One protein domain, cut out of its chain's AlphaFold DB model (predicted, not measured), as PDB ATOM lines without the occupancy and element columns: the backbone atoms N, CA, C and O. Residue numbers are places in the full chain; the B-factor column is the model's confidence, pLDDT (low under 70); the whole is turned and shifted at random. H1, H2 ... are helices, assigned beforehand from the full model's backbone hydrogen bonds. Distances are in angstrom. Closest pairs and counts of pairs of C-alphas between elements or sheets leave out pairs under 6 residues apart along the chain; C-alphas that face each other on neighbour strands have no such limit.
ATOM      1  N   PHE A 524      -1.307 -49.249  54.740       92.44
ATOM      2  CA  PHE A 524      -0.840 -47.890  55.040       92.44
ATOM      3  C   PHE A 524      -0.159 -47.209  53.849       92.44
ATOM      4  O   PHE A 524      -0.402 -46.028  53.609       92.44
ATOM      5  N   ILE A 525       0.689 -47.916  53.096       92.00
ATOM      6  CA  ILE A 525       1.320 -47.344  51.898       92.00
ATOM      7  C   ILE A 525       0.276 -47.061  50.813       92.00
ATOM      8  O   ILE A 525       0.338 -46.008  50.178       92.00
ATOM      9  N   CYS A 526      -0.699 -47.956  50.631       91.50
ATOM     10  CA  CYS A 526      -1.817 -47.734  49.715       91.50
ATOM     11  C   CYS A 526      -2.612 -46.484  50.111       91.50
ATOM     12  O   CYS A 526      -2.756 -45.580  49.293       91.50
ATOM     13  N   PHE A 527      -3.023 -46.382  51.377       91.94
ATOM     14  CA  PHE A 527      -3.713 -45.212  51.915       91.94
ATOM     15  C   PHE A 527      -2.912 -43.923  51.682       91.94
ATOM     16  O   PHE A 527      -3.405 -42.978  51.077       91.94
ATOM     17  N   LEU A 528      -1.636 -43.888  52.076       92.75
ATOM     18  CA  LEU A 528      -0.795 -42.695  51.919       92.75
ATOM     19  C   LEU A 528      -0.583 -42.299  50.452       92.75
ATOM     20  O   LEU A 528      -0.416 -41.118  50.162       92.75
ATOM     21  N   SER A 529      -0.613 -43.260  49.525       91.06
ATOM     22  CA  SER A 529      -0.483 -42.977  48.092       91.06
ATOM     23  C   SER A 529      -1.680 -42.232  47.490       91.06
ATOM     24  O   SER A 529      -1.530 -41.606  46.440       91.06
ATOM     25  N   GLU A 530      -2.834 -42.254  48.163       89.94
ATOM     26  CA  GLU A 530      -4.050 -41.536  47.762       89.94
ATOM     27  C   GLU A 530      -4.136 -40.120  48.368       89.94
ATOM     28  O   GLU A 530      -4.946 -39.315  47.917       89.94
ATOM     29  N   HIS A 531      -3.270 -39.785  49.335       90.69
ATOM     30  CA  HIS A 531      -3.396 -38.605  50.198       90.69
ATOM     31  C   HIS A 531      -2.191 -37.653  50.137       90.69
ATOM     32  O   HIS A 531      -1.336 -37.616  51.031       90.69
ATOM     33  N   ASN A 532      -2.131 -36.830  49.090       88.75
ATOM     34  CA  ASN A 532      -1.031 -35.883  48.857       88.75
ATOM     35  C   ASN A 532      -0.849 -34.867  50.004       88.75
ATOM     36  O   ASN A 532       0.275 -34.509  50.358       88.75
ATOM     37  N   GLU A 533      -1.943 -34.414  50.612       89.94
ATOM     38  CA  GLU A 533      -1.957 -33.440  51.704       89.94
ATOM     39  C   GLU A 533      -1.274 -33.944  52.984       89.94
ATOM     40  O   GLU A 533      -0.770 -33.149  53.781       89.94
ATOM     41  N   ILE A 534      -1.187 -35.268  53.148       92.38
ATOM     42  CA  ILE A 534      -0.552 -35.936  54.290       92.38
ATOM     43  C   ILE A 534       0.954 -36.133  54.042       92.38
ATOM     44  O   ILE A 534       1.761 -35.997  54.966       92.38
ATOM     45  N   LEU A 535       1.363 -36.399  52.794       90.25
ATOM     46  CA  LEU A 535       2.754 -36.713  52.415       90.25
ATOM     47  C   LEU A 535       3.747 -35.571  52.683       90.25
ATOM     48  O   LEU A 535       4.944 -35.807  52.857       90.25
ATOM     49  N   ASN A 536       3.263 -34.332  52.781       84.56
ATOM     50  CA  ASN A 536       4.095 -33.180  53.122       84.56
ATOM     51  C   ASN A 536       4.587 -33.186  54.582       84.56
ATOM     52  O   ASN A 536       5.553 -32.491  54.899       84.56
ATOM     53  N   ASN A 537       3.973 -33.977  55.466       91.00
ATOM     54  CA  ASN A 537       4.335 -34.037  56.878       91.00
ATOM     55  C   ASN A 537       5.642 -34.821  57.128       91.00
ATOM     56  O   ASN A 537       5.814 -35.957  56.688       91.00
ATOM     57  N   GLU A 538       6.551 -34.249  57.921       90.06
ATOM     58  CA  GLU A 538       7.862 -34.847  58.217       90.06
ATOM     59  C   GLU A 538       7.792 -36.184  58.975       90.06
ATOM     60  O   GLU A 538       8.603 -37.081  58.731       90.06
ATOM     61  N   ASN A 539       6.828 -36.364  59.882       91.25
ATOM     62  CA  ASN A 539       6.658 -37.632  60.597       91.25
ATOM     63  C   ASN A 539       6.141 -38.732  59.665       91.25
ATOM     64  O   ASN A 539       6.584 -39.877  59.774       91.25
ATOM     65  N   VAL A 540       5.274 -38.378  58.712       92.25
ATOM     66  CA  VAL A 540       4.785 -39.294  57.673       92.25
ATOM     67  C   VAL A 540       5.924 -39.703  56.740       92.25
ATOM     68  O   VAL A 540       6.132 -40.896  56.532       92.25
ATOM     69  N   LYS A 541       6.742 -38.756  56.260       90.19
ATOM     70  CA  LYS A 541       7.928 -39.074  55.441       90.19
ATOM     71  C   LYS A 541       8.885 -40.019  56.164       90.19
ATOM     72  O   LYS A 541       9.328 -41.012  55.594       90.19
ATOM     73  N   LYS A 542       9.172 -39.756  57.445       88.88
ATOM     74  CA  LYS A 542      10.005 -40.644  58.277       88.88
ATOM     75  C   LYS A 542       9.395 -42.038  58.415       88.88
ATOM     76  O   LYS A 542      10.137 -43.017  58.394       88.88
ATOM     77  N   PHE A 543       8.077 -42.135  58.566       89.88
ATOM     78  CA  PHE A 543       7.370 -43.411  58.631       89.88
ATOM     79  C   PHE A 543       7.473 -44.190  57.313       89.88
ATOM     80  O   PHE A 543       7.898 -45.345  57.329       89.88
ATOM     81  N   ILE A 544       7.205 -43.544  56.175       90.56
ATOM     82  CA  ILE A 544       7.333 -44.149  54.839       90.56
ATOM     83  C   ILE A 544       8.767 -44.634  54.603       90.56
ATOM     84  O   ILE A 544       8.972 -45.792  54.245       90.56
ATOM     85  N   LEU A 545       9.775 -43.797  54.883       88.12
ATOM     86  CA  LEU A 545      11.186 -44.171  54.741       88.12
ATOM     87  C   LEU A 545      11.530 -45.420  55.563       88.12
ATOM     88  O   LEU A 545      12.199 -46.323  55.062       88.12
ATOM     89  N   ARG A 546      11.032 -45.518  56.801       85.75
ATOM     90  CA  ARG A 546      11.243 -46.702  57.650       85.75
ATOM     91  C   ARG A 546      10.592 -47.947  57.067       85.75
ATOM     92  O   ARG A 546      11.265 -48.974  56.986       85.75
ATOM     93  N   LEU A 547       9.328 -47.865  56.653       88.44
ATOM     94  CA  LEU A 547       8.637 -48.991  56.029       88.44
ATOM     95  C   LEU A 547       9.375 -49.460  54.775       88.44
ATOM     96  O   LEU A 547       9.621 -50.658  54.619       88.44
ATOM     97  N   SER A 548       9.800 -48.509  53.943       87.31
ATOM     98  CA  SER A 548      10.522 -48.772  52.706       87.31
ATOM     99  C   SER A 548      11.841 -49.524  52.951       87.31
ATOM    100  O   SER A 548      12.060 -50.599  52.398       87.31
ATOM    101  N   TRP A 549      12.697 -49.051  53.863       85.06
ATOM    102  CA  TRP A 549      14.014 -49.651  54.114       85.06
ATOM    103  C   TRP A 549      13.986 -50.895  55.001       85.06
ATOM    104  O   TRP A 549      14.797 -51.802  54.830       85.06
ATOM    105  N   LYS A 550      13.099 -50.953  55.999       85.00
ATOM    106  CA  LYS A 550      13.081 -52.081  56.942       85.00
ATOM    107  C   LYS A 550      12.222 -53.243  56.465       85.00
ATOM    108  O   LYS A 550      12.516 -54.370  56.863       85.00
ATOM    109  N   THR A 551      11.179 -52.966  55.677       87.00
ATOM    110  CA  THR A 551      10.184 -53.962  55.256       87.00
ATOM    111  C   THR A 551      10.216 -54.177  53.743       87.00
ATOM    112  O   THR A 551      10.624 -55.244  53.308       87.00
ATOM    113  N   PHE A 552       9.821 -53.181  52.946       87.88
ATOM    114  CA  PHE A 552       9.499 -53.392  51.526       87.88
ATOM    115  C   PHE A 552      10.711 -53.627  50.617       87.88
ATOM    116  O   PHE A 552      10.632 -54.447  49.713       87.88
ATOM    117  N   SER A 553      11.846 -52.975  50.869       83.94
ATOM    118  CA  SER A 553      13.090 -53.197  50.107       83.94
ATOM    119  C   SER A 553      13.689 -54.594  50.277       83.94
ATOM    120  O   SER A 553      14.588 -54.951  49.531       83.94
ATOM    121  N   LYS A 554      13.212 -55.379  51.248       84.06
ATOM    122  CA  LYS A 554      13.648 -56.762  51.488       84.06
ATOM    123  C   LYS A 554      12.665 -57.799  50.943       84.06
ATOM    124  O   LYS A 554      12.803 -58.972  51.265       84.06
ATOM    125  N   LEU A 555      11.614 -57.358  50.253       82.25
ATOM    126  CA  LEU A 555      10.642 -58.255  49.646       82.25
ATOM    127  C   LEU A 555      11.090 -58.603  48.233       82.25
ATOM    128  O   LEU A 555      11.435 -57.709  47.463       82.25
ATOM    129  N   ASP A 556      10.988 -59.884  47.902       72.25
ATOM    130  CA  ASP A 556      11.304 -60.395  46.566       72.25
ATOM    131  C   ASP A 556      10.122 -60.214  45.585       72.25
ATOM    132  O   ASP A 556      10.301 -60.223  44.368       72.25
ATOM    133  N   GLU A 557       8.904 -60.009  46.106       74.88
ATOM    134  CA  GLU A 557       7.661 -59.868  45.334       74.88
ATOM    135  C   GLU A 557       6.796 -58.690  45.826       74.88
ATOM    136  O   GLU A 557       6.847 -58.294  46.997       74.88
ATOM    137  N   VAL A 558       5.949 -58.144  44.939       77.19
ATOM    138  CA  VAL A 558       4.930 -57.150  45.325       77.19
ATOM    139  C   VAL A 558       3.847 -57.834  46.161       77.19
ATOM    140  O   VAL A 558       3.275 -58.825  45.702       77.19
ATOM    141  N   PRO A 559       3.496 -57.305  47.348       82.31
ATOM    142  CA  PRO A 559       2.379 -57.830  48.122       82.31
ATOM    143  C   PRO A 559       1.074 -57.839  47.315       82.31
ATOM    144  O   PRO A 559       0.722 -56.841  46.694       82.31
ATOM    145  N   GLU A 560       0.322 -58.939  47.380       77.88
ATOM    146  CA  GLU A 560      -0.893 -59.148  46.571       77.88
ATOM    147  C   GLU A 560      -1.961 -58.059  46.772       77.88
ATOM    148  O   GLU A 560      -2.622 -57.648  45.822       77.88
ATOM    149  N   ILE A 561      -2.094 -57.556  48.000       83.44
ATOM    150  CA  ILE A 561      -3.052 -56.503  48.370       83.44
ATOM    151  C   ILE A 561      -2.560 -55.076  48.060       83.44
ATOM    152  O   ILE A 561      -3.258 -54.107  48.360       83.44
ATOM    153  N   MET A 562      -1.346 -54.915  47.523       83.94
ATOM    154  CA  MET A 562      -0.814 -53.596  47.195       83.94
ATOM    155  C   MET A 562      -1.576 -52.997  46.011       83.94
ATOM    156  O   MET A 562      -1.745 -53.626  44.969       83.94
ATOM    157  N   LEU A 563      -2.009 -51.748  46.158       78.19
ATOM    158  CA  LEU A 563      -2.704 -51.031  45.104       78.19
ATOM    159  C   LEU A 563      -1.762 -50.825  43.910       78.19
ATOM    160  O   LEU A 563      -0.643 -50.326  44.045       78.19
ATOM    161  N   ASN A 564      -2.229 -51.200  42.720       78.19
ATOM    162  CA  ASN A 564      -1.485 -51.057  41.474       78.19
ATOM    163  C   ASN A 564      -1.466 -49.594  40.999       78.19
ATOM    164  O   ASN A 564      -2.081 -49.250  39.989       78.19
ATOM    165  N   SER A 565      -0.756 -48.721  41.717       87.25
ATOM    166  CA  SER A 565      -0.450 -47.363  41.264       87.25
ATOM    167  C   SER A 565       1.044 -47.080  41.283       87.25
ATOM    168  O   SER A 565       1.803 -47.606  42.099       87.25
ATOM    169  N   PHE A 566       1.465 -46.189  40.386       88.00
ATOM    170  CA  PHE A 566       2.847 -45.730  40.335       88.00
ATOM    171  C   PHE A 566       3.280 -45.072  41.660       88.00
ATOM    172  O   PHE A 566       4.386 -45.331  42.130       88.00
ATOM    173  N   LYS A 567       2.390 -44.315  42.322       90.69
ATOM    174  CA  LYS A 567       2.653 -43.710  43.639       90.69
ATOM    175  C   LYS A 567       2.887 -44.757  44.725       90.69
ATOM    176  O   LYS A 567       3.855 -44.648  45.469       90.69
ATOM    177  N   THR A 568       2.038 -45.780  44.807       90.12
ATOM    178  CA  THR A 568       2.168 -46.851  45.808       90.12
ATOM    179  C   THR A 568       3.525 -47.553  45.678       90.12
ATOM    180  O   THR A 568       4.218 -47.736  46.676       90.12
ATOM    181  N   LEU A 569       3.953 -47.854  44.445       87.62
ATOM    182  CA  LEU A 569       5.259 -48.464  44.167       87.62
ATOM    183  C   LEU A 569       6.431 -47.545  44.543       87.62
ATOM    184  O   LEU A 569       7.407 -48.007  45.136       87.62
ATOM    185  N   LEU A 570       6.328 -46.246  44.240       90.00
ATOM    186  CA  LEU A 570       7.325 -45.248  44.628       90.00
ATOM    187  C   LEU A 570       7.481 -45.148  46.153       90.00
ATOM    188  O   LEU A 570       8.606 -45.170  46.648       90.00
ATOM    189  N   LEU A 571       6.370 -45.073  46.894       91.38
ATOM    190  CA  LEU A 571       6.379 -44.982  48.358       91.38
ATOM    191  C   LEU A 571       6.873 -46.276  49.023       91.38
ATOM    192  O   LEU A 571       7.614 -46.215  50.004       91.38
ATOM    193  N   ALA A 572       6.492 -47.444  48.493       88.88
ATOM    194  CA  ALA A 572       6.967 -48.735  48.991       88.88
ATOM    195  C   ALA A 572       8.466 -48.938  48.722       88.88
ATOM    196  O   ALA A 572       9.173 -49.474  49.572       88.88
ATOM    197  N   ASN A 573       8.955 -48.476  47.565       88.81
ATOM    198  CA  ASN A 573      10.355 -48.574  47.146       88.81
ATOM    199  C   ASN A 573      10.888 -50.027  47.143       88.81
ATOM    200  O   ASN A 573      11.992 -50.297  47.620       88.81
ATOM    201  N   ILE A 574      10.092 -50.961  46.614       85.56
ATOM    202  CA  ILE A 574      10.453 -52.383  46.474       85.56
ATOM    203  C   ILE A 574      11.634 -52.527  45.499       85.56
ATOM    204  O   ILE A 574      11.695 -51.822  44.481       85.56
ATOM    205  N   GLU A 575      12.582 -53.409  45.814       82.81
ATOM    206  CA  GLU A 575      13.707 -53.724  44.931       82.81
ATOM    207  C   GLU A 575      13.230 -54.553  43.727       82.81
ATOM    208  O   GLU A 575      12.369 -55.416  43.855       82.81
ATOM    209  N   ILE A 576      13.737 -54.249  42.527       78.25
ATOM    210  CA  ILE A 576      13.324 -54.946  41.305       78.25
ATOM    211  C   ILE A 576      14.426 -55.918  40.889       78.25
ATOM    212  O   ILE A 576      15.479 -55.493  40.402       78.25
ATOM    213  N   GLU A 577      14.149 -57.212  41.014       78.25
ATOM    214  CA  GLU A 577      15.018 -58.292  40.543       78.25
ATOM    215  C   GLU A 577      14.558 -58.881  39.200       78.25
ATOM    216  O   GLU A 577      13.493 -58.559  38.679       78.25
ATOM    217  N   LYS A 578      15.373 -59.752  38.594       73.75
ATOM    218  CA  LYS A 578      15.032 -60.377  37.306       73.75
ATOM    219  C   LYS A 578      13.812 -61.305  37.426       73.75
ATOM    220  O   LYS A 578      12.957 -61.286  36.542       73.75
ATOM    221  N   SER A 579      13.722 -62.050  38.530       71.00
ATOM    222  CA  SER A 579      12.605 -62.933  38.909       71.00
ATOM    223  C   SER A 579      11.259 -62.201  38.941       71.00
ATOM    224  O   SER A 579      10.244 -62.748  38.517       71.00
ATOM    225  N   PHE A 580      11.266 -60.924  39.330       72.12
ATOM    226  CA  PHE A 580      10.092 -60.053  39.367       72.12
ATOM    227  C   PHE A 580       9.368 -59.955  38.013       72.12
ATOM    228  O   PHE A 580       8.147 -59.864  37.956       72.12
ATOM    229  N   PHE A 581      10.109 -59.991  36.900       72.19
ATOM    230  CA  PHE A 581       9.546 -59.934  35.543       72.19
ATOM    231  C   PHE A 581       9.297 -61.314  34.923       72.19
ATOM    232  O   PHE A 581       8.871 -61.413  33.765       72.19
ATOM    233  N   GLU A 582       9.615 -62.382  35.647       69.44
ATOM    234  CA  GLU A 582       9.354 -63.759  35.235       69.44
ATOM    235  C   GLU A 582       7.972 -64.228  35.728       69.44
ATOM    236  O   GLU A 582       7.355 -65.033  35.028       69.44
ATOM    237  N   ASP A 583       7.434 -63.625  36.802       67.94
ATOM    238  CA  ASP A 583       6.067 -63.825  37.313       67.94
ATOM    239  C   ASP A 583       4.991 -63.364  36.305       67.94
ATOM    240  O   ASP A 583       4.955 -62.215  35.846       67.94
ATOM    241  N   ASP A 584       4.069 -64.266  35.968       64.44
ATOM    242  CA  ASP A 584       2.965 -63.994  35.048       64.44
ATOM    243  C   ASP A 584       1.967 -62.957  35.602       64.44
ATOM    244  O   ASP A 584       1.373 -62.205  34.824       64.44
ATOM    245  N   ARG A 585       1.841 -62.800  36.927       62.25
ATOM    246  CA  ARG A 585       1.015 -61.742  37.546       62.25
ATOM    247  C   ARG A 585       1.514 -60.348  37.164       62.25
ATOM    248  O   ARG A 585       0.714 -59.472  36.827       62.25
ATOM    249  N   VAL A 586       2.833 -60.151  37.133       61.97
ATOM    250  CA  VAL A 586       3.474 -58.883  36.747       61.97
ATOM    251  C   VAL A 586       3.271 -58.590  35.255       61.97
ATOM    252  O   VAL A 586       3.034 -57.439  34.878       61.97
ATOM    253  N   LYS A 587       3.265 -59.627  34.404       58.44
ATOM    254  CA  LYS A 587       3.046 -59.500  32.949       58.44
ATOM    255  C   LYS A 587       1.607 -59.152  32.557       58.44
ATOM    256  O   LYS A 587       1.423 -58.491  31.536       58.44
ATOM    257  N   TYR A 588       0.602 -59.580  33.326       56.25
ATOM    258  CA  TYR A 588      -0.815 -59.417  32.959       56.25
ATOM    259  C   TYR A 588      -1.571 -58.354  33.773       56.25
ATOM    260  O   TYR A 588      -2.406 -57.657  33.201       56.25
ATOM    261  N   ILE A 589      -1.280 -58.176  35.069       54.12
ATOM    262  CA  ILE A 589      -2.085 -57.325  35.973       54.12
ATOM    263  C   ILE A 589      -1.506 -55.903  36.114       54.12
ATOM    264  O   ILE A 589      -2.251 -54.944  36.300       54.12
ATOM    265  N   TYR A 590      -0.187 -55.731  35.967       55.38
ATOM    266  CA  TYR A 590       0.515 -54.519  36.415       55.38
ATOM    267  C   TYR A 590       1.186 -53.663  35.326       55.38
ATOM    268  O   TYR A 590       1.889 -52.697  35.636       55.38
ATOM    269  N   THR A 591       0.970 -53.990  34.050       62.91
ATOM    270  CA  THR A 591       1.805 -53.502  32.937       62.91
ATOM    271  C   THR A 591       2.066 -51.992  32.946       62.91
ATOM    272  O   THR A 591       3.230 -51.612  32.943       62.91
ATOM    273  N   ASN A 592       1.049 -51.130  33.063       70.94
ATOM    274  CA  ASN A 592       1.232 -49.674  32.932       70.94
ATOM    275  C   ASN A 592       2.054 -49.013  34.057       70.94
ATOM    276  O   ASN A 592       2.976 -48.246  33.779       70.94
ATOM    277  N   ASN A 593       1.756 -49.292  35.327       84.44
ATOM    278  CA  ASN A 593       2.414 -48.605  36.447       84.44
ATOM    279  C   ASN A 593       3.773 -49.219  36.802       84.44
ATOM    280  O   ASN A 593       4.701 -48.484  37.148       84.44
ATOM    281  N   ILE A 594       3.928 -50.539  36.643       82.00
ATOM    282  CA  ILE A 594       5.226 -51.198  36.830       82.00
ATOM    283  C   ILE A 594       6.215 -50.779  35.747       82.00
ATOM    284  O   ILE A 594       7.379 -50.586  36.073       82.00
ATOM    285  N   GLY A 595       5.793 -50.551  34.497       85.19
ATOM    286  CA  GLY A 595       6.687 -50.010  33.466       85.19
ATOM    287  C   GLY A 595       7.258 -48.634  33.834       85.19
ATOM    288  O   GLY A 595       8.469 -48.430  33.745       85.19
ATOM    289  N   LYS A 596       6.415 -47.716  34.337       89.38
ATOM    290  CA  LYS A 596       6.858 -46.402  34.853       89.38
ATOM    291  C   LYS A 596       7.853 -46.557  36.010       89.38
ATOM    292  O   LYS A 596       8.915 -45.936  36.003       89.38
ATOM    293  N   TYR A 597       7.545 -47.423  36.976       89.00
ATOM    294  CA  TYR A 597       8.412 -47.691  38.129       89.00
ATOM    295  C   TYR A 597       9.743 -48.350  37.746       89.00
ATOM    296  O   TYR A 597      10.808 -47.924  38.194       89.00
ATOM    297  N   ALA A 598       9.701 -49.331  36.846       87.19
ATOM    298  CA  ALA A 598      10.870 -50.000  36.297       87.19
ATOM    299  C   ALA A 598      11.795 -49.004  35.589       87.19
ATOM    300  O   ALA A 598      13.002 -49.043  35.817       87.19
ATOM    301  N   LEU A 599      11.241 -48.062  34.812       90.19
ATOM    302  CA  LEU A 599      12.011 -46.993  34.176       90.19
ATOM    303  C   LEU A 599      12.751 -46.125  35.210       90.19
ATOM    304  O   LEU A 599      13.947 -45.877  35.052       90.19
ATOM    305  N   VAL A 600      12.085 -45.723  36.301       90.44
ATOM    306  CA  VAL A 600      12.723 -44.971  37.403       90.44
ATOM    307  C   VAL A 600      13.878 -45.759  38.033       90.44
ATOM    308  O   VAL A 600      14.877 -45.163  38.434       90.44
ATOM    309  N   LYS A 601      13.786 -47.092  38.075       88.44
ATOM    310  CA  LYS A 601      14.787 -48.011  38.643       88.44
ATOM    311  C   LYS A 601      15.835 -48.525  37.645       88.44
ATOM    312  O   LYS A 601      16.634 -49.398  37.999       88.44
ATOM    313  N   VAL A 602      15.877 -48.006  36.414       88.12
ATOM    314  CA  VAL A 602      16.885 -48.411  35.421       88.12
ATOM    315  C   VAL A 602      18.297 -48.117  35.930       88.12
ATOM    316  O   VAL A 602      18.615 -47.032  36.420       88.12
ATOM    317  N   SER A 603      19.165 -49.110  35.781       85.00
ATOM    318  CA  SER A 603      20.571 -49.105  36.159       85.00
ATOM    319  C   SER A 603      21.388 -49.946  35.175       85.00
ATOM    320  O   SER A 603      20.855 -50.715  34.375       85.00
ATOM    321  N   ASP A 604      22.715 -49.859  35.257       77.81
ATOM    322  CA  ASP A 604      23.592 -50.657  34.395       77.81
ATOM    323  C   ASP A 604      23.451 -52.172  34.602       77.81
ATOM    324  O   ASP A 604      23.765 -52.933  33.688       77.81
ATOM    325  N   LYS A 605      22.939 -52.605  35.765       77.75
ATOM    326  CA  LYS A 605      22.733 -54.018  36.111       77.75
ATOM    327  C   LYS A 605      21.497 -54.628  35.446       77.75
ATOM    328  O   LYS A 605      21.522 -55.800  35.084       77.75
ATOM    329  N   ASN A 606      20.423 -53.849  35.296       78.00
ATOM    330  CA  ASN A 606      19.120 -54.345  34.836       78.00
ATOM    331  C   ASN A 606      18.738 -53.886  33.420       78.00
ATOM    332  O   ASN A 606      17.815 -54.443  32.831       78.00
ATOM    333  N   LYS A 607      19.491 -52.957  32.808       74.62
ATOM    334  CA  LYS A 607      19.209 -52.447  31.452       74.62
ATOM    335  C   LYS A 607      19.113 -53.523  30.357       74.62
ATOM    336  O   LYS A 607      18.466 -53.291  29.341       74.62
ATOM    337  N   GLN A 608      19.743 -54.685  30.548       76.44
ATOM    338  CA  GLN A 608      19.777 -55.783  29.570       76.44
ATOM    339  C   GLN A 608      18.640 -56.808  29.734       76.44
ATOM    340  O   GLN A 608      18.561 -57.761  28.960       76.44
ATOM    341  N   TRP A 609      17.768 -56.665  30.736       83.31
ATOM    342  CA  TRP A 609      16.699 -57.635  30.980       83.31
ATOM    343  C   TRP A 609      15.586 -57.499  29.929       83.31
ATOM    344  O   TRP A 609      14.851 -56.514  29.914       83.31
ATOM    345  N   LEU A 610      15.454 -58.509  29.057       80.56
ATOM    346  CA  LEU A 610      14.505 -58.532  27.932       80.56
ATOM    347  C   LEU A 610      13.056 -58.235  28.354       80.56
ATOM    348  O   LEU A 610      12.428 -57.352  27.778       80.56
ATOM    349  N   ASN A 611      12.544 -58.899  29.395       78.62
ATOM    350  CA  ASN A 611      11.154 -58.711  29.839       78.62
ATOM    351  C   ASN A 611      10.893 -57.292  30.377       78.62
ATOM    352  O   ASN A 611       9.863 -56.697  30.071       78.62
ATOM    353  N   MET A 612      11.840 -56.725  31.135       81.81
ATOM    354  CA  MET A 612      11.761 -55.345  31.633       81.81
ATOM    355  C   MET A 612      11.750 -54.343  30.473       81.81
ATOM    356  O   MET A 612      10.945 -53.412  30.468       81.81
ATOM    357  N   ARG A 613      12.608 -54.567  29.467       84.44
ATOM    358  CA  ARG A 613      12.693 -53.744  28.257       84.44
ATOM    359  C   ARG A 613      11.370 -53.724  27.494       84.44
ATOM    360  O   ARG A 613      10.879 -52.644  27.177       84.44
ATOM    361  N   GLU A 614      10.783 -54.892  27.242       84.06
ATOM    362  CA  GLU A 614       9.505 -55.019  26.529       84.06
ATOM    363  C   GLU A 614       8.348 -54.350  27.282       84.06
ATOM    364  O   GLU A 614       7.539 -53.643  26.677       84.06
ATOM    365  N   ILE A 615       8.290 -54.499  28.611       84.25
ATOM    366  CA  ILE A 615       7.264 -53.844  29.438       84.25
ATOM    367  C   ILE A 615       7.415 -52.321  29.371       84.25
ATOM    368  O   ILE A 615       6.446 -51.634  29.052       84.25
ATOM    369  N   ILE A 616       8.617 -51.782  29.606       87.12
ATOM    370  CA  ILE A 616       8.864 -50.331  29.537       87.12
ATOM    371  C   ILE A 616       8.516 -49.790  28.143       87.12
ATOM    372  O   ILE A 616       7.813 -48.784  28.042       87.12
ATOM    373  N   LYS A 617       8.942 -50.484  27.075       87.19
ATOM    374  CA  LYS A 617       8.642 -50.119  25.682       87.19
ATOM    375  C   LYS A 617       7.141 -50.012  25.444       87.19
ATOM    376  O   LYS A 617       6.659 -48.989  24.961       87.19
ATOM    377  N   LYS A 618       6.398 -51.064  25.801       86.25
ATOM    378  CA  LYS A 618       4.951 -51.153  25.588       86.25
ATOM    379  C   LYS A 618       4.208 -50.030  26.310       86.25
ATOM    380  O   LYS A 618       3.342 -49.394  25.715       86.25
ATOM    381  N   VAL A 619       4.572 -49.763  27.564       87.31
ATOM    382  CA  VAL A 619       3.944 -48.715  28.378       87.31
ATOM    383  C   VAL A 619       4.251 -47.329  27.832       87.31
ATOM    384  O   VAL A 619       3.339 -46.512  27.709       87.31
ATOM    385  N   TYR A 620       5.503 -47.061  27.464       88.88
ATOM    386  CA  TYR A 620       5.869 -45.782  26.867       88.88
ATOM    387  C   TYR A 620       5.116 -45.543  25.549       88.88
ATOM    388  O   TYR A 620       4.468 -44.511  25.407       88.88
ATOM    389  N   ILE A 621       5.094 -46.515  24.624       86.38
ATOM    390  CA  ILE A 621       4.346 -46.399  23.357       86.38
ATOM    391  C   ILE A 621       2.857 -46.145  23.623       86.38
ATOM    392  O   ILE A 621       2.253 -45.293  22.976       86.38
ATOM    393  N   SER A 622       2.273 -46.834  24.609       85.75
ATOM    394  CA  SER A 622       0.865 -46.643  24.974       85.75
ATOM    395  C   SER A 622       0.554 -45.256  25.548       85.75
ATOM    396  O   SER A 622      -0.598 -44.835  25.495       85.75
ATOM    397  N   SER A 623       1.556 -44.536  26.070       85.25
ATOM    398  CA  SER A 623       1.370 -43.181  26.604       85.25
ATOM    399  C   SER A 623       1.160 -42.126  25.517       85.25
ATOM    400  O   SER A 623       0.559 -41.096  25.795       85.25
ATOM    401  N   ASN A 624       1.617 -42.392  24.284       85.50
ATOM    402  CA  ASN A 624       1.547 -41.470  23.145       85.50
ATOM    403  C   ASN A 624       2.129 -40.063  23.430       85.50
ATOM    404  O   ASN A 624       1.679 -39.073  22.856       85.50
ATOM    405  N   SER A 625       3.128 -39.982  24.312       88.56
ATOM    406  CA  SER A 625       3.826 -38.747  24.689       88.56
ATOM    407  C   SER A 625       5.242 -38.722  24.113       88.56
ATOM    408  O   SER A 625       5.825 -39.773  23.833       88.56
ATOM    409  N   SER A 626       5.834 -37.533  23.967       92.00
ATOM    410  CA  SER A 626       7.279 -37.432  23.708       92.00
ATOM    411  C   SER A 626       8.101 -37.943  24.902       92.00
ATOM    412  O   SER A 626       7.606 -38.013  26.032       92.00
ATOM    413  N   VAL A 627       9.380 -38.280  24.680       90.62
ATOM    414  CA  VAL A 627      10.280 -38.763  25.746       90.62
ATOM    415  C   VAL A 627      10.370 -37.735  26.878       90.62
ATOM    416  O   VAL A 627      10.286 -38.086  28.055       90.62
ATOM    417  N   GLU A 628      10.505 -36.458  26.526       90.50
ATOM    418  CA  GLU A 628      10.572 -35.344  27.467       90.50
ATOM    419  C   GLU A 628       9.279 -35.175  28.274       90.50
ATOM    420  O   GLU A 628       9.341 -35.031  29.497       90.50
ATOM    421  N   GLU A 629       8.111 -35.219  27.628       91.06
ATOM    422  CA  GLU A 629       6.814 -35.099  28.308       91.06
ATOM    423  C   GLU A 629       6.550 -36.282  29.241       91.06
ATOM    424  O   GLU A 629       6.105 -36.083  30.371       91.06
ATOM    425  N   TYR A 630       6.889 -37.500  28.812       92.38
ATOM    426  CA  TYR A 630       6.703 -38.710  29.609       92.38
ATOM    427  C   TYR A 630       7.582 -38.721  30.867       92.38
ATOM    428  O   TYR A 630       7.114 -39.036  31.964       92.38
ATOM    429  N   ILE A 631       8.856 -38.325  30.745       92.50
ATOM    430  CA  ILE A 631       9.750 -38.184  31.905       92.50
ATOM    431  C   ILE A 631       9.253 -37.076  32.836       92.50
ATOM    432  O   ILE A 631       9.305 -37.241  34.055       92.50
ATOM    433  N   LYS A 632       8.742 -35.969  32.286       92.12
ATOM    434  CA  LYS A 632       8.178 -34.872  33.080       92.12
ATOM    435  C   LYS A 632       6.936 -35.310  33.863       92.12
ATOM    436  O   LYS A 632       6.815 -34.948  35.027       92.12
ATOM    437  N   GLU A 633       6.048 -36.109  33.273       91.00
ATOM    438  CA  GLU A 633       4.885 -36.687  33.967       91.00
ATOM    439  C   GLU A 633       5.319 -37.559  35.157       91.00
ATOM    440  O   GLU A 633       4.826 -37.397  36.275       91.00
ATOM    441  N   ILE A 634       6.297 -38.446  34.936       92.88
ATOM    442  CA  ILE A 634       6.876 -39.297  35.983       92.88
ATOM    443  C   ILE A 634       7.510 -38.450  37.094       92.88
ATOM    444  O   ILE A 634       7.327 -38.742  38.277       92.88
ATOM    445  N   GLU A 635       8.240 -37.398  36.725       91.94
ATOM    446  CA  GLU A 635       8.854 -36.474  37.674       91.94
ATOM    447  C   GLU A 635       7.813 -35.766  38.547       91.94
ATOM    448  O   GLU A 635       8.006 -35.695  39.760       91.94
ATOM    449  N   VAL A 636       6.722 -35.261  37.963       91.25
ATOM    450  CA  VAL A 636       5.651 -34.588  38.715       91.25
ATOM    451  C   VAL A 636       5.091 -35.521  39.788       91.25
ATOM    452  O   VAL A 636       5.079 -35.158  40.963       91.25
ATOM    453  N   ILE A 637       4.735 -36.754  39.417       88.94
ATOM    454  CA  ILE A 637       4.181 -37.737  40.360       88.94
ATOM    455  C   ILE A 637       5.213 -38.134  41.430       88.94
ATOM    456  O   ILE A 637       4.873 -38.273  42.603       88.94
ATOM    457  N   SER A 638       6.485 -38.288  41.055       88.88
ATOM    458  CA  SER A 638       7.558 -38.608  42.005       88.88
ATOM    459  C   SER A 638       7.787 -37.484  43.020       88.88
ATOM    460  O   SER A 638       7.966 -37.743  44.211       88.88
ATOM    461  N   ASN A 639       7.713 -36.232  42.567       87.50
ATOM    462  CA  ASN A 639       7.827 -35.062  43.431       87.50
ATOM    463  C   ASN A 639       6.641 -34.946  44.400       87.50
ATOM    464  O   ASN A 639       6.862 -34.592  45.557       87.50
ATOM    465  N   GLU A 640       5.418 -35.302  43.985       85.44
ATOM    466  CA  GLU A 640       4.257 -35.396  44.892       85.44
ATOM    467  C   GLU A 640       4.477 -36.418  46.020       85.44
ATOM    468  O   GLU A 640       4.037 -36.208  47.147       85.44
ATOM    469  N   CYS A 641       5.222 -37.494  45.751       83.94
ATOM    470  CA  CYS A 641       5.632 -38.473  46.760       83.94
ATOM    471  C   CYS A 641       6.813 -38.013  47.638       83.94
ATOM    472  O   CYS A 641       7.287 -38.781  48.477       83.94
ATOM    473  N   GLY A 642       7.333 -36.797  47.443       77.62
ATOM    474  CA  GLY A 642       8.529 -36.304  48.132       77.62
ATOM    475  C   GLY A 642       9.832 -36.973  47.675       77.62
ATOM    476  O   GLY A 642      10.845 -36.874  48.367       77.62
ATOM    477  N   LEU A 643       9.823 -37.652  46.523       82.12
ATOM    478  CA  LEU A 643      10.963 -38.372  45.959       82.12
ATOM    479  C   LEU A 643      11.488 -37.623  44.731       82.12
ATOM    480  O   LEU A 643      10.974 -37.769  43.624       82.12
ATOM    481  N   GLN A 644      12.539 -36.827  44.910       83.69
ATOM    482  CA  GLN A 644      13.170 -36.130  43.789       83.69
ATOM    483  C   GLN A 644      13.986 -37.100  42.931       83.69
ATOM    484  O   GLN A 644      14.900 -37.760  43.428       83.69
ATOM    485  N   ILE A 645      13.697 -37.146  41.628       86.94
ATOM    486  CA  ILE A 645      14.499 -37.899  40.656       86.94
ATOM    487  C   ILE A 645      15.714 -37.041  40.264       86.94
ATOM    488  O   ILE A 645      15.533 -35.984  39.653       86.94
ATOM    489  N   PRO A 646      16.961 -37.454  40.567       88.94
ATOM    490  CA  PRO A 646      18.146 -36.666  40.232       88.94
ATOM    491  C   PRO A 646      18.329 -36.511  38.720       88.94
ATOM    492  O   PRO A 646      18.015 -37.428  37.960       88.94
ATOM    493  N   TYR A 647      18.935 -35.401  38.281       88.38
ATOM    494  CA  TYR A 647      19.210 -35.126  36.859       88.38
ATOM    495  C   TYR A 647      19.895 -36.301  36.141       88.38
ATOM    496  O   TYR A 647      19.462 -36.722  35.073       88.38
ATOM    497  N   VAL A 648      20.900 -36.909  36.783       89.94
ATOM    498  CA  VAL A 648      21.622 -38.076  36.247       89.94
ATOM    499  C   VAL A 648      20.684 -39.253  35.965       89.94
ATOM    500  O   VAL A 648      20.850 -39.943  34.962       89.94
ATOM    501  N   GLN A 649      19.697 -39.492  36.830       91.25
ATOM    502  CA  GLN A 649      18.738 -40.576  36.633       91.25
ATOM    503  C   GLN A 649      17.762 -40.255  35.497       91.25
ATOM    504  O   GLN A 649      17.459 -41.138  34.702       91.25
ATOM    505  N   LYS A 650      17.348 -38.991  35.345       91.38
ATOM    506  CA  LYS A 650      16.511 -38.557  34.213       91.38
ATOM    507  C   LYS A 650      17.215 -38.754  32.870       91.38
ATOM    508  O   LYS A 650      16.614 -39.283  31.942       91.38
ATOM    509  N   GLU A 651      18.498 -38.403  32.779       90.19
ATOM    510  CA  GLU A 651      19.295 -38.634  31.564       90.19
ATOM    511  C   GLU A 651      19.451 -40.131  31.259       90.19
ATOM    512  O   GLU A 651      19.358 -40.546  30.101       90.19
ATOM    513  N   LYS A 652      19.610 -40.974  32.290       90.31
ATOM    514  CA  LYS A 652      19.602 -42.436  32.121       90.31
ATOM    515  C   LYS A 652      18.266 -42.943  31.586       90.31
ATOM    516  O   LYS A 652      18.268 -43.737  30.650       90.31
ATOM    517  N   MET A 653      17.146 -42.471  32.134       92.75
ATOM    518  CA  MET A 653      15.805 -42.817  31.654       92.75
ATOM    519  C   MET A 653      15.615 -42.391  30.193       92.75
ATOM    520  O   MET A 653      15.152 -43.188  29.380       92.75
ATOM    521  N   LYS A 654      16.033 -41.168  29.841       91.81
ATOM    522  CA  LYS A 654      15.964 -40.626  28.479       91.81
ATOM    523  C   LYS A 654      16.746 -41.481  27.490       91.81
ATOM    524  O   LYS A 654      16.201 -41.911  26.477       91.81
ATOM    525  N   LYS A 655      18.012 -41.764  27.808       88.94
ATOM    526  CA  LYS A 655      18.869 -42.617  26.982       88.94
ATOM    527  C   LYS A 655      18.282 -44.020  26.831       88.94
ATOM    528  O   LYS A 655      18.253 -44.541  25.724       88.94
ATOM    529  N   TYR A 656      17.768 -44.594  27.919       89.69
ATOM    530  CA  TYR A 656      17.146 -45.913  27.894       89.69
ATOM    531  C   TYR A 656      15.917 -45.949  26.978       89.69
ATOM    532  O   TYR A 656      15.817 -46.833  26.138       89.69
ATOM    533  N   LEU A 657      15.012 -44.969  27.060       90.19
ATOM    534  CA  LEU A 657      13.847 -44.910  26.171       90.19
ATOM    535  C   LEU A 657      14.247 -44.798  24.691       90.19
ATOM    536  O   LEU A 657      13.672 -45.499  23.864       90.19
ATOM    537  N   LEU A 658      15.269 -43.999  24.365       87.69
ATOM    538  CA  LEU A 658      15.793 -43.876  22.998       87.69
ATOM    539  C   LEU A 658      16.454 -45.164  22.476       87.69
ATOM    540  O   LEU A 658      16.410 -45.419  21.279       87.69
ATOM    541  N   GLU A 659      17.066 -45.972  23.347       84.38
ATOM    542  CA  GLU A 659      17.665 -47.269  22.984       84.38
ATOM    543  C   GLU A 659      16.621 -48.387  22.820       84.38
ATOM    544  O   GLU A 659      16.890 -49.430  22.218       84.38
ATOM    545  N   VAL A 660      15.446 -48.225  23.429       77.81
ATOM    546  CA  VAL A 660      14.407 -49.257  23.501       77.81
ATOM    547  C   VAL A 660      13.304 -49.052  22.459       77.81
ATOM    548  O   VAL A 660      12.687 -50.044  22.056       77.81
ATOM    549  N   LEU A 661      13.083 -47.818  22.000       67.31
ATOM    550  CA  LEU A 661      12.255 -47.498  20.832       67.31
ATOM    551  C   LEU A 661      12.819 -48.143  19.568       67.31
ATOM    552  O   LEU A 661      12.029 -48.890  18.936       67.31
TER     553      LEU A 661
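This is residues 524 to 661 of the 661 residues of an uncharacterized protein of Clostridium sulfidigenes (UniProt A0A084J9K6). Two short helices, H4 and H6, make the middle of a rounded domain, with H1, H2 and H3 gathered at one end of its longest axis and H7 and H9 towards the other. H8 runs along one side and the chain folds back into H9 as a helical hairpin. The printed part has 138 residues with nine named helices, H1 to H9 in chain order, and no named strand, so the class is all helix. It is compact, with a radius of gyration of the C-alphas of 14.5 A and spans of 41 by 30 by 25 A.

H1, residues 524 to 530, touches the hub H4, residues 566 to 572, at a shallow tilt of 31 degrees, opposite ways; their closest C-alphas, of Ser 529 and Thr 568, are 5.2 A apart. H2, residues 532 to 535, and H5, residues 584 to 589, touch no helix. H3, residues 538 to 550, touches H4 with residues 544 to 548 alone, about perpendicular at 77 degrees, closest at C-alphas 548 and 572, 5.1 A. H6, residues 591 to 600, touches H4, closest at C-alphas 566 and 593, 4.9 A. H7, residues 610 to 623, touches H6, closest at C-alphas 616 and 595, 4.5 A. H8, residues 627 to 640, touches H9, residues 647 to 660, in a hairpin with its residues 627 to 631 alone, closest at C-alphas 627 and 654, 6.6 A. Every O i to N i+4 pair is within hydrogen-bond range in H3, H4, H5, H7, H8 and H9, against 2 of 3 in H1 and 5 of 6 in H6; H2 is too short for one.

H1 begins at C-alpha 524 (-0.840, -47.890, 55.040). H3 is 18.1 A long, H7 20.2 A, H8 20.4 A and H9 20.0 A, ending at C-alpha 660 (14.407, -49.257, 23.501).

The farthest C-alphas, of Asn 539 and Leu 661, are 41.4 A apart. The printed part has no cut; H3 to H4 and H4 to H5 are long links. Residues 582 to 591 and 661 are under pLDDT 70.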